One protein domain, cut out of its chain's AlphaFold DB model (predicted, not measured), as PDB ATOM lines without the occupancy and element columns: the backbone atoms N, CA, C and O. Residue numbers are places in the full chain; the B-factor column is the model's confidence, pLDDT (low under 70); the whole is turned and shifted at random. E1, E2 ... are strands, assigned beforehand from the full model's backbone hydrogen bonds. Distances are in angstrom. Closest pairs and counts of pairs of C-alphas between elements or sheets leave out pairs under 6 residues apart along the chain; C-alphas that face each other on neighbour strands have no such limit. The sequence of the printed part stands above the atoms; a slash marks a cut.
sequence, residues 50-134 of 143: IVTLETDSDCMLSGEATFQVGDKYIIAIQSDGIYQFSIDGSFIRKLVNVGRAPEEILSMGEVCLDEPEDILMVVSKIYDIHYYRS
ATOM      1  N   ILE A  50       7.041  13.326 -59.331       93.44
ATOM      2  CA  ILE A  50       5.949  12.438 -59.724       93.44
ATOM      3  C   ILE A  50       6.354  11.039 -59.284       93.44
ATOM      4  O   ILE A  50       7.376  10.524 -59.734       93.44
ATOM      5  N   VAL A  51       5.546  10.438 -58.418       95.88
ATOM      6  CA  VAL A  51       5.732   9.067 -57.946       95.88
ATOM      7  C   VAL A  51       4.713   8.184 -58.658       95.88
ATOM      8  O   VAL A  51       3.516   8.456 -58.614       95.88
ATOM      9  N   THR A  52       5.186   7.157 -59.363       96.12
ATOM     10  CA  THR A  52       4.307   6.142 -59.961       96.12
ATOM     11  C   THR A  52       4.112   5.030 -58.947       96.12
ATOM     12  O   THR A  52       5.094   4.436 -58.514       96.12
ATOM     13  N   LEU A  53       2.865   4.765 -58.567       97.38
ATOM     14  CA  LEU A  53       2.554   3.668 -57.659       97.38
ATOM     15  C   LEU A  53       2.633   2.332 -58.401       97.38
ATOM     16  O   LEU A  53       2.183   2.220 -59.544       97.38
ATOM     17  N   GLU A  54       3.186   1.324 -57.738       97.44
ATOM     18  CA  GLU A  54       3.101  -0.067 -58.164       97.44
ATOM     19  C   GLU A  54       1.638  -0.442 -58.423       97.44
ATOM     20  O   GLU A  54       0.723   0.031 -57.747       97.44
ATOM     21  N   THR A  55       1.397  -1.216 -59.479       95.31
ATOM     22  CA  THR A  55       0.044  -1.585 -59.897       95.31
ATOM     23  C   THR A  55       0.048  -3.008 -60.426       95.31
ATOM     24  O   THR A  55       0.530  -3.281 -61.526       95.31
ATOM     25  N   ASP A  56      -0.540  -3.905 -59.649       94.25
ATOM     26  CA  ASP A  56      -0.787  -5.298 -59.997       94.25
ATOM     27  C   ASP A  56      -2.156  -5.746 -59.456       94.25
ATOM     28  O   ASP A  56      -2.991  -4.916 -59.100       94.25
ATOM     29  N   SER A  57      -2.430  -7.053 -59.433       92.31
ATOM     30  CA  SER A  57      -3.693  -7.583 -58.904       92.31
ATOM     31  C   SER A  57      -3.889  -7.367 -57.403       92.31
ATOM     32  O   SER A  57      -5.031  -7.365 -56.949       92.31
ATOM     33  N   ASP A  58      -2.807  -7.204 -56.648       91.00
ATOM     34  CA  ASP A  58      -2.799  -7.207 -55.187       91.00
ATOM     35  C   ASP A  58      -2.885  -5.777 -54.627       91.00
ATOM     36  O   ASP A  58      -3.365  -5.571 -53.509       91.00
ATOM     37  N   CYS A  59      -2.475  -4.783 -55.422       93.75
ATOM     38  CA  CYS A  59      -2.483  -3.361 -55.068       93.75
ATOM     39  C   CYS A  59      -3.276  -2.461 -56.032       93.75
ATOM     40  O   CYS A  59      -3.128  -1.237 -56.007       93.75
ATOM     41  N   MET A  60      -4.138  -3.040 -56.874       93.62
ATOM     42  CA  MET A  60      -4.979  -2.282 -57.805       93.62
ATOM     43  C   MET A  60      -5.915  -1.317 -57.068       93.62
ATOM     44  O   MET A  60      -6.895  -1.730 -56.450       93.62
ATOM     45  N   LEU A  61      -5.683  -0.017 -57.231       92.81
ATOM     46  CA  LEU A  61      -6.596   1.019 -56.758       92.81
ATOM     47  C   LEU A  61      -7.694   1.245 -57.806       92.81
ATOM     48  O   LEU A  61      -7.506   1.944 -58.801       92.81
ATOM     49  N   SER A  62      -8.867   0.651 -57.590       83.38
ATOM     50  CA  SER A  62     -10.005   0.750 -58.514       83.38
ATOM     51  C   SER A  62     -10.919   1.953 -58.218       83.38
ATOM     52  O   SER A  62     -11.579   2.025 -57.187       83.38
ATOM     53  N   GLY A  63     -10.999   2.914 -59.140       82.44
ATOM     54  CA  GLY A  63     -11.865   4.091 -58.984       82.44
ATOM     55  C   GLY A  63     -11.211   5.227 -58.195       82.44
ATOM     56  O   GLY A  63     -10.033   5.516 -58.387       82.44
ATOM     57  N   GLU A  64     -11.988   5.924 -57.364       87.44
ATOM     58  CA  GLU A  64     -11.502   7.076 -56.597       87.44
ATOM     59  C   GLU A  64     -10.768   6.608 -55.333       87.44
ATOM     60  O   GLU A  64     -11.298   5.822 -54.544       87.44
ATOM     61  N   ALA A  65      -9.537   7.083 -55.159       92.62
ATOM     62  CA  ALA A  65      -8.732   6.869 -53.965       92.62
ATOM     63  C   ALA A  65      -8.303   8.223 -53.395       92.62
ATOM     64  O   ALA A  65      -7.940   9.137 -54.138       92.62
ATOM     65  N   THR A  66      -8.321   8.329 -52.070       94.62
ATOM     66  CA  THR A  66      -7.767   9.474 -51.343       94.62
ATOM     67  C   THR A  66      -6.369   9.121 -50.861       94.62
ATOM     68  O   THR A  66      -6.101   7.966 -50.537       94.62
ATOM     69  N   PHE A  67      -5.477  10.105 -50.779       94.94
ATOM     70  CA  PHE A  67      -4.088   9.880 -50.393       94.94
ATOM     71  C   PHE A  67      -3.704  10.711 -49.173       94.94
ATOM     72  O   PHE A  67      -4.056  11.886 -49.074       94.94
ATOM     73  N   GLN A  68      -2.935  10.101 -48.277       95.31
ATOM     74  CA  GLN A  68      -2.123  10.800 -47.285       95.31
ATOM     75  C   GLN A  68      -0.661  10.518 -47.602       95.31
ATOM     76  O   GLN A  68      -0.257   9.360 -47.696       95.31
ATOM     77  N   VAL A  69       0.112  11.577 -47.817       93.75
ATOM     78  CA  VAL A  69       1.528  11.494 -48.177       93.75
ATOM     79  C   VAL A  69       2.328  12.037 -47.008       93.75
ATOM     80  O   VAL A  69       2.156  13.199 -46.642       93.75
ATOM     81  N   GLY A  70       3.158  11.185 -46.418       91.19
ATOM     82  CA  GLY A  70       4.134  11.586 -45.418       91.19
ATOM     83  C   GLY A  70       5.562  11.538 -45.962       91.19
ATOM     84  O   GLY A  70       5.782  11.474 -47.169       91.19
ATOM     85  N   ASP A  71       6.535  11.562 -45.062       91.56
ATOM     86  CA  ASP A  71       7.960  11.477 -45.370       91.56
ATOM     87  C   ASP A  71       8.399  10.040 -45.685       91.56
ATOM     88  O   ASP A  71       9.371   9.828 -46.415       91.56
ATOM     89  N   LYS A  72       7.721   9.034 -45.113       91.94
ATOM     90  CA  LYS A  72       8.099   7.614 -45.251       91.94
ATOM     91  C   LYS A  72       7.161   6.851 -46.174       91.94
ATOM     92  O   LYS A  72       7.617   5.965 -46.904       91.94
ATOM     93  N   TYR A  73       5.870   7.168 -46.125       94.31
ATOM     94  CA  TYR A  73       4.839   6.380 -46.783       94.31
ATOM     95  C   TYR A  73       3.852   7.221 -47.574       94.31
ATOM     96  O   TYR A  73       3.571   8.382 -47.276       94.31
ATOM     97  N   ILE A  74       3.249   6.554 -48.552       96.00
ATOM     98  CA  ILE A  74       2.027   6.997 -49.205       96.00
ATOM     99  C   ILE A  74       0.924   6.036 -48.763       96.00
ATOM    100  O   ILE A  74       1.006   4.827 -48.983       96.00
ATOM    101  N   ILE A  75      -0.111   6.573 -48.125       96.31
ATOM    102  CA  ILE A  75      -1.287   5.823 -47.690       96.31
ATOM    103  C   ILE A  75      -2.421   6.105 -48.667       96.31
ATOM    104  O   ILE A  75      -2.916   7.231 -48.737       96.31
ATOM    105  N   ALA A  76      -2.831   5.084 -49.415       96.56
ATOM    106  CA  ALA A  76      -3.981   5.153 -50.306       96.56
ATOM    107  C   ALA A  76      -5.218   4.580 -49.609       96.56
ATOM    108  O   ALA A  76      -5.195   3.482 -49.054       96.56
ATOM    109  N   ILE A  77      -6.303   5.340 -49.638       94.81
ATOM    110  CA  ILE A  77      -7.551   5.079 -48.930       94.81
ATOM    111  C   ILE A  77      -8.626   4.836 -49.987       94.81
ATOM    112  O   ILE A  77      -8.971   5.746 -50.744       94.81
ATOM    113  N   GLN A  78      -9.156   3.617 -50.034       92.56
ATOM    114  CA  GLN A  78     -10.167   3.186 -50.996       92.56
ATOM    115  C   GLN A  78     -11.328   2.471 -50.299       92.56
ATOM    116  O   GLN A  78     -11.218   2.014 -49.169       92.56
ATOM    117  N   SER A  79     -12.480   2.367 -50.961       89.75
ATOM    118  CA  SER A  79     -13.694   1.766 -50.397       89.75
ATOM    119  C   SER A  79     -13.510   0.362 -49.804       89.75
ATOM    120  O   SER A  79     -14.245   0.002 -48.886       89.75
ATOM    121  N   ASP A  80     -12.548  -0.412 -50.302       91.56
ATOM    122  CA  ASP A  80     -12.272  -1.787 -49.894       91.56
ATOM    123  C   ASP A  80     -11.111  -1.916 -48.885       91.56
ATOM    124  O   ASP A  80     -10.829  -3.022 -48.407       91.56
ATOM    125  N   GLY A  81     -10.418  -0.820 -48.558       93.06
ATOM    126  CA  GLY A  81      -9.306  -0.855 -47.620       93.06
ATOM    127  C   GLY A  81      -8.313   0.299 -47.692       93.06
ATOM    128  O   GLY A  81      -8.491   1.295 -48.392       93.06
ATOM    129  N   ILE A  82      -7.236   0.128 -46.930       95.19
ATOM    130  CA  ILE A  82      -6.117   1.067 -46.860       95.19
ATOM    131  C   ILE A  82      -4.855   0.352 -47.317       95.19
ATOM    132  O   ILE A  82      -4.502  -0.700 -46.781       95.19
ATOM    133  N   TYR A  83      -4.169   0.949 -48.280       96.06
ATOM    134  CA  TYR A  83      -2.959   0.432 -48.898       96.06
ATOM    135  C   TYR A  83      -1.772   1.300 -48.499       96.06
ATOM    136  O   TYR A  83      -1.859   2.528 -48.481       96.06
ATOM    137  N   GLN A  84      -0.664   0.648 -48.175       96.12
ATOM    138  CA  GLN A  84       0.596   1.284 -47.839       96.12
ATOM    139  C   GLN A  84       1.572   1.099 -48.993       96.12
ATOM    140  O   GLN A  84       1.890  -0.029 -49.380       96.12
ATOM    141  N   PHE A  85       2.084   2.218 -49.476       96.81
ATOM    142  CA  PHE A  85       3.183   2.284 -50.420       96.81
ATOM    143  C   PHE A  85       4.371   2.971 -49.748       96.81
ATOM    144  O   PHE A  85       4.209   3.792 -48.837       96.81
ATOM    145  N   SER A  86       5.578   2.638 -50.183       95.81
ATOM    146  CA  SER A  86       6.759   3.436 -49.863       95.81
ATOM    147  C   SER A  86       6.669   4.798 -50.545       95.81
ATOM    148  O   SER A  86       5.927   4.992 -51.509       95.81
ATOM    149  N   ILE A  87       7.459   5.755 -50.067       95.12
ATOM    150  CA  ILE A  87       7.518   7.096 -50.659       95.12
ATOM    151  C   ILE A  87       7.981   7.107 -52.132       95.12
ATOM    152  O   ILE A  87       7.725   8.069 -52.849       95.12
ATOM    153  N   ASP A  88       8.631   6.036 -52.603       96.56
ATOM    154  CA  ASP A  88       9.023   5.846 -54.008       96.56
ATOM    155  C   ASP A  88       7.953   5.150 -54.872       96.56
ATOM    156  O   ASP A  88       8.138   5.019 -56.082       96.56
ATOM    157  N   GLY A  89       6.827   4.757 -54.270       97.19
ATOM    158  CA  GLY A  89       5.669   4.189 -54.949       97.19
ATOM    159  C   GLY A  89       5.601   2.665 -54.974       97.19
ATOM    160  O   GLY A  89       4.608   2.132 -55.462       97.19
ATOM    161  N   SER A  90       6.584   1.951 -54.426       97.50
ATOM    162  CA  SER A  90       6.524   0.484 -54.331       97.50
ATOM    163  C   SER A  90       5.429   0.038 -53.356       97.50
ATOM    164  O   SER A  90       5.220   0.655 -52.305       97.50
ATOM    165  N   PHE A  91       4.713  -1.037 -53.680       97.19
ATOM    166  CA  PHE A  91       3.677  -1.570 -52.803       97.19
ATOM    167  C   PHE A  91       4.311  -2.280 -51.604       97.19
ATOM    168  O   PHE A  91       5.168  -3.149 -51.749       97.19
ATOM    169  N   ILE A  92       3.888  -1.913 -50.391       95.38
ATOM    170  CA  ILE A  92       4.352  -2.567 -49.160       95.38
ATOM    171  C   ILE A  92       3.337  -3.624 -48.730       95.38
ATOM    172  O   ILE A  92       3.717  -4.762 -48.455       95.38
ATOM    173  N   ARG A  93       2.059  -3.235 -48.602       93.44
ATOM    174  CA  ARG A  93       0.953  -4.103 -48.150       93.44
ATOM    175  C   ARG A  93      -0.393  -3.386 -48.138       93.44
ATOM    176  O   ARG A  93      -0.467  -2.160 -48.090       93.44
ATOM    177  N   LYS A  94      -1.464  -4.169 -48.014       93.50
ATOM    178  CA  LYS A  94      -2.776  -3.693 -47.566       93.50
ATOM    179  C   LYS A  94      -2.825  -3.707 -46.031       93.50
ATOM    180  O   LYS A  94      -2.679  -4.765 -45.422       93.50
ATOM    181  N   LEU A  95      -2.962  -2.537 -45.408       92.44
ATOM    182  CA  LEU A  95      -2.995  -2.361 -43.948       92.44
ATOM    183  C   LEU A  95      -4.353  -2.720 -43.352       92.44
ATOM    184  O   LEU A  95      -4.422  -3.284 -42.265       92.44
ATOM    185  N   VAL A  96      -5.424  -2.364 -44.060       92.19
ATOM    186  CA  VAL A  96      -6.795  -2.499 -43.569       92.19
ATOM    187  C   VAL A  96      -7.658  -3.103 -44.658       92.19
ATOM    188  O   VAL A  96      -7.622  -2.648 -45.801       92.19
ATOM    189  N   ASN A  97      -8.456  -4.099 -44.286       92.81
ATOM    190  CA  ASN A  97      -9.483  -4.684 -45.138       92.81
ATOM    191  C   ASN A  97     -10.862  -4.251 -44.648       92.81
ATOM    192  O   ASN A  97     -11.145  -4.305 -43.447       92.81
ATOM    193  N   VAL A  98     -11.715  -3.829 -45.578       91.62
ATOM    194  CA  VAL A  98     -13.116  -3.520 -45.291       91.62
ATOM    195  C   VAL A  98     -13.977  -4.732 -45.633       91.62
ATOM    196  O   VAL A  98     -13.944  -5.222 -46.760       91.62
ATOM    197  N   GLY A  99     -14.781  -5.189 -44.678       91.38
ATOM    198  CA  GLY A  99     -15.637  -6.355 -44.843       91.38
ATOM    199  C   GLY A  99     -16.231  -6.854 -43.524       91.38
ATOM    200  O   GLY A  99     -16.463  -6.074 -42.607       91.38
ATOM    201  N   ARG A 100     -16.582  -8.140 -43.459       90.19
ATOM    202  CA  ARG A 100     -17.305  -8.760 -42.327       90.19
ATOM    203  C   ARG A 100     -16.560  -9.934 -41.693       90.19
ATOM    204  O   ARG A 100     -17.113 -10.582 -40.803       90.19
ATOM    205  N   ALA A 101     -15.364 -10.259 -42.171       90.56
ATOM    206  CA  ALA A 101     -14.530 -11.254 -41.523       90.56
ATOM    207  C   ALA A 101     -14.048 -10.734 -40.151       90.56
ATOM    208  O   ALA A 101     -14.029  -9.524 -39.930       90.56
ATOM    209  N   PRO A 102     -13.641 -11.620 -39.224       83.12
ATOM    210  CA  PRO A 102     -13.258 -11.229 -37.862       83.12
ATOM    211  C   PRO A 102     -12.139 -10.176 -37.749       83.12
ATOM    212  O   PRO A 102     -12.041  -9.530 -36.716       83.12
ATOM    213  N   GLU A 103     -11.326 -10.002 -38.795       85.31
ATOM    214  CA  GLU A 103     -10.181  -9.072 -38.856       85.31
ATOM    215  C   GLU A 103     -10.450  -7.857 -39.768       85.31
ATOM    216  O   GLU A 103      -9.549  -7.079 -40.076       85.31
ATOM    217  N   GLU A 104     -11.677  -7.726 -40.275       90.31
ATOM    218  CA  GLU A 104     -12.072  -6.669 -41.202       90.31
ATOM    219  C   GLU A 104     -12.878  -5.591 -40.483       90.31
ATOM    220  O   GLU A 104     -13.688  -5.870 -39.597       90.31
ATOM    221  N   ILE A 105     -12.706  -4.342 -40.911       89.62
ATOM    222  CA  ILE A 105     -13.559  -3.251 -40.440       89.62
ATOM    223  C   ILE A 105     -14.829  -3.187 -41.290       89.62
ATOM    224  O   ILE A 105     -14.789  -3.305 -42.511       89.62
ATOM    225  N   LEU A 106     -15.980  -2.951 -40.662       88.31
ATOM    226  CA  LEU A 106     -17.267  -2.930 -41.375       88.31
ATOM    227  C   LEU A 106     -17.396  -1.758 -42.351       88.31
ATOM    228  O   LEU A 106     -18.120  -1.833 -43.344       88.31
ATOM    229  N   SER A 107     -16.749  -0.640 -42.032       87.38
ATOM    230  CA  SER A 107     -16.785   0.568 -42.841       87.38
ATOM    231  C   SER A 107     -15.621   1.475 -42.490       87.38
ATOM    232  O   SER A 107     -15.220   1.547 -41.332       87.38
ATOM    233  N   MET A 108     -15.138   2.219 -43.476       87.81
ATOM    234  CA  MET A 108     -14.092   3.214 -43.285       87.81
ATOM    235  C   MET A 108     -14.686   4.623 -43.299       87.81
ATOM    236  O   MET A 108     -15.482   4.950 -44.183       87.81
ATOM    237  N   GLY A 109     -14.334   5.430 -42.303       87.00
ATOM    238  CA  GLY A 109     -14.621   6.860 -42.235       87.00
ATOM    239  C   GLY A 109     -13.329   7.658 -42.375       87.00
ATOM    240  O   GLY A 109     -12.638   7.535 -43.384       87.00
ATOM    241  N   GLU A 110     -13.017   8.484 -41.381       90.62
ATOM    242  CA  GLU A 110     -11.803   9.300 -41.387       90.62
ATOM    243  C   GLU A 110     -10.564   8.460 -41.068       90.62
ATOM    244  O   GLU A 110     -10.587   7.568 -40.220       90.62
ATOM    245  N   VAL A 111      -9.469   8.767 -41.754       92.06
ATOM    246  CA  VAL A 111      -8.165   8.134 -41.559       92.06
ATOM    247  C   VAL A 111      -7.179   9.228 -41.180       92.06
ATOM    248  O   VAL A 111      -7.231  10.318 -41.746       92.06
ATOM    249  N   CYS A 112      -6.287   8.962 -40.234       91.94
ATOM    250  CA  CYS A 112      -5.244   9.895 -39.824       91.94
ATOM    251  C   CYS A 112      -3.924   9.150 -39.638       91.94
ATOM    252  O   CYS A 112      -3.857   8.190 -38.867       91.94
ATOM    253  N   LEU A 113      -2.894   9.592 -40.353       91.62
ATOM    254  CA  LEU A 113      -1.532   9.097 -40.241       91.62
ATOM    255  C   LEU A 113      -0.710  10.006 -39.318       91.62
ATOM    256  O   LEU A 113      -0.561  11.197 -39.580       91.62
ATOM    257  N   ASP A 114      -0.130   9.414 -38.280       91.06
ATOM    258  CA  ASP A 114       0.914  10.005 -37.446       91.06
ATOM    259  C   ASP A 114       2.216   9.228 -37.695       91.06
ATOM    260  O   ASP A 114       2.488   8.196 -37.077       91.06
ATOM    261  N   GLU A 115       3.001   9.674 -38.679       85.25
ATOM    262  CA  GLU A 115       4.262   9.020 -39.046       85.25
ATOM    263  C   GLU A 115       5.383   9.117 -37.998       85.25
ATOM    264  O   GLU A 115       6.162   8.156 -37.900       85.25
ATOM    265  N   PRO A 116       5.542  10.226 -37.240       87.94
ATOM    266  CA  PRO A 116       6.486  10.274 -36.125       87.94
ATOM    267  C   PRO A 116       6.259   9.153 -35.108       87.94
ATOM    268  O   PRO A 116       7.224   8.506 -34.696       87.94
ATOM    269  N   GLU A 117       4.999   8.882 -34.764       87.75
ATOM    270  CA  GLU A 117       4.626   7.824 -33.817       87.75
ATOM    271  C   GLU A 117       4.394   6.450 -34.478       87.75
ATOM    272  O   GLU A 117       4.229   5.442 -33.780       87.75
ATOM    273  N   ASP A 118       4.424   6.396 -35.814       88.38
ATOM    274  CA  ASP A 118       4.158   5.220 -36.651       88.38
ATOM    275  C   ASP A 118       2.779   4.595 -36.358       88.38
ATOM    276  O   ASP A 118       2.645   3.381 -36.138       88.38
ATOM    277  N   ILE A 119       1.758   5.461 -36.301       89.50
ATOM    278  CA  ILE A 119       0.363   5.131 -35.987       89.50
ATOM    279  C   ILE A 119      -0.546   5.542 -37.148       89.50
ATOM    280  O   ILE A 119      -0.519   6.679 -37.609       89.50
ATOM    281  N   LEU A 120      -1.427   4.633 -37.556       91.38
ATOM    282  CA  LEU A 120      -2.586   4.936 -38.386       91.38
ATOM    283  C   LEU A 120      -3.853   4.792 -37.543       91.38
ATOM    284  O   LEU A 120      -4.140   3.717 -37.011       91.38
ATOM    285  N   MET A 121      -4.623   5.866 -37.435       92.00
ATOM    286  CA  MET A 121      -5.937   5.864 -36.807       92.00
ATOM    287  C   MET A 121      -7.014   5.792 -37.885       92.00
ATOM    288  O   MET A 121      -7.008   6.583 -38.826       92.00
ATOM    289  N   VAL A 122      -7.955   4.864 -37.732       91.25
ATOM    290  CA  VAL A 122      -9.115   4.720 -38.614       91.25
ATOM    291  C   VAL A 122     -10.377   4.838 -37.783       91.25
ATOM    292  O   VAL A 122     -10.634   4.017 -36.904       91.25
ATOM    293  N   VAL A 123     -11.175   5.855 -38.079       88.69
ATOM    294  CA  VAL A 123     -12.490   6.065 -37.484       88.69
ATOM    295  C   VAL A 123     -13.520   5.460 -38.425       88.69
ATOM    296  O   VAL A 123     -13.726   5.932 -39.541       88.69
ATOM    297  N   SER A 124     -14.163   4.385 -37.992       82.25
ATOM    298  CA  SER A 124     -15.267   3.750 -38.705       82.25
ATOM    299  C   SER A 124     -16.484   4.681 -38.760       82.25
ATOM    300  O   SER A 124     -16.705   5.498 -37.865       82.25
ATOM    301  N   LYS A 125     -17.347   4.526 -39.774       78.56
ATOM    302  CA  LYS A 125     -18.588   5.323 -39.893       78.56
ATOM    303  C   LYS A 125     -19.592   5.055 -38.767       78.56
ATOM    304  O   LYS A 125     -20.522   5.834 -38.592       78.56
ATOM    305  N   ILE A 126     -19.410   3.968 -38.020       79.19
ATOM    306  CA  ILE A 126     -20.194   3.636 -36.822       79.19
ATOM    307  C   ILE A 126     -19.508   4.069 -35.514       79.19
ATOM    308  O   ILE A 126     -19.946   3.665 -34.443       79.19
ATOM    309  N   TYR A 127     -18.486   4.930 -35.601       78.69
ATOM    310  CA  TYR A 127     -17.727   5.520 -34.489       78.69
ATOM    311  C   TYR A 127     -16.782   4.577 -33.724       78.69
ATOM    312  O   TYR A 127     -16.248   4.968 -32.686       78.69
ATOM    313  N   ASP A 128     -16.503   3.385 -34.252       84.00
ATOM    314  CA  ASP A 128     -15.396   2.555 -33.762       84.00
ATOM    315  C   ASP A 128     -14.049   3.137 -34.209       84.00
ATOM    316  O   ASP A 128     -13.899   3.557 -35.359       84.00
ATOM    317  N   ILE A 129     -13.063   3.156 -33.313       87.25
ATOM    318  CA  ILE A 129     -11.718   3.673 -33.595       87.25
ATOM    319  C   ILE A 129     -10.727   2.513 -33.576       87.25
ATOM    320  O   ILE A 129     -10.588   1.820 -32.568       87.25
ATOM    321  N   HIS A 130     -10.012   2.335 -34.682       87.31
ATOM    322  CA  HIS A 130      -8.961   1.335 -34.833       87.31
ATOM    323  C   HIS A 130      -7.598   2.020 -34.901       87.31
ATOM    324  O   HIS A 130      -7.419   2.981 -35.651       87.31
ATOM    325  N   TYR A 131      -6.635   1.499 -34.143       89.25
ATOM    326  CA  TYR A 131      -5.249   1.957 -34.166       89.25
ATOM    327  C   TYR A 131      -4.363   0.863 -34.746       89.25
ATOM    328  O   TYR A 131      -4.306  -0.242 -34.211       89.25
ATOM    329  N   TYR A 132      -3.630   1.192 -35.802       86.50
ATOM    330  CA  TYR A 132      -2.617   0.327 -36.386       86.50
ATOM    331  C   TYR A 132      -1.254   0.929 -36.064       86.50
ATOM    332  O   TYR A 132      -0.951   2.042 -36.488       86.50
ATOM    333  N   ARG A 133      -0.450   0.217 -35.274       83.38
ATOM    334  CA  ARG A 133       0.901   0.636 -34.883       83.38
ATOM    335  C   ARG A 133       1.930  -0.223 -35.606       83.38
ATOM    336  O   ARG A 133       1.664  -1.379 -35.922       83.38
ATOM    337  N   SER A 134       3.132   0.315 -35.780       74.75
ATOM    338  CA  SER A 134       4.234  -0.384 -36.436       74.75
ATOM    339  C   SER A 134       3.952  -0.617 -37.922       74.75
ATOM    340  O   SER A 134       4.001  -1.742 -38.425       74.75
TER     341      SER A 134
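AT A GLANCE: This is residues 50 to 134 of the 143 residues of the protein "6-bladed beta-propeller" of Bacteroidetes bacterium (UniProt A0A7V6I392). Two antiparallel sheets stand face to face as a sandwich, the strands of E1 to E4 in one layer and those of E5 to E7 in the other, with the strands of the two layers nearly in line. Each sheet is a run of hairpins, and residues 98 to 110 carry the chain from one sheet to the other, while residues 50 to 65 run along the face of the four-stranded sheet turned away from its partner. The printed part has 85 residues with seven named strands and no named helix, in the orders E1 E2 E3 E4 and E5 E6 E7. The class is all strand, though under half of the residues, 37 of 85, are in named elements. The whole is compact, with a radius of gyration of the C-alphas of 12.4 A and spans of 36 by 30 by 20 A.

HOW THE PARTS SIT: Start at E1, residues 66 to 69, which forms a hairpin with E2, residues 73 to 78; look there for N 68 and O 75, 2.9 A apart. E2 and E3, residues 81 to 86, are antiparallel at 158 degrees, with N 83 and O 76 2.8 A apart. E3 and E4, residues 91 to 97, have N 84 and O 93 at 2.8 A. These four make a meander, each strand the antiparallel neighbour of the one before, in a sheet twisted, its C-alphas up to 4.4 A off the best plane. In the second meander, E5, residues 111 to 114, and E6, residues 119 to 123, have N 121 and O 112 at 2.8 A. E6 and E7, residues 129 to 133, have N 120 and O 132 at 2.8 A. The facing parts of the two sheets are 10.7 A apart centre to centre, their strands at 17 degrees. The closest C-alphas of E1 and E5, those of Gln 68 and Leu 113, are 7.3 A apart. E4 and E7 are only just apart, at 8.0 A.

IN THESE COORDINATES: Find C-alpha 66 at (-7.767, 9.474, -51.343), where E1 begins and runs 10.0 A. E2 runs 15.9 A, E3 16.8 A and E4 15.5 A, ending at C-alpha 97, (-9.483, -4.684, -45.138). E5 runs 10.1 A, and E6 and E7 run 13.0 A each; E7 ends at C-alpha 133, (0.901, 0.636, -34.883).

THE WHOLE: The two C-alphas farthest apart, those of Ile 50 and Pro 102, are 37.5 A apart. The printed part has no cut. The link E4 to E5 is long, with 13 residues; the other links between strands are tight. The mean pLDDT of the printed part is 91.0, and no printed residue is under 70.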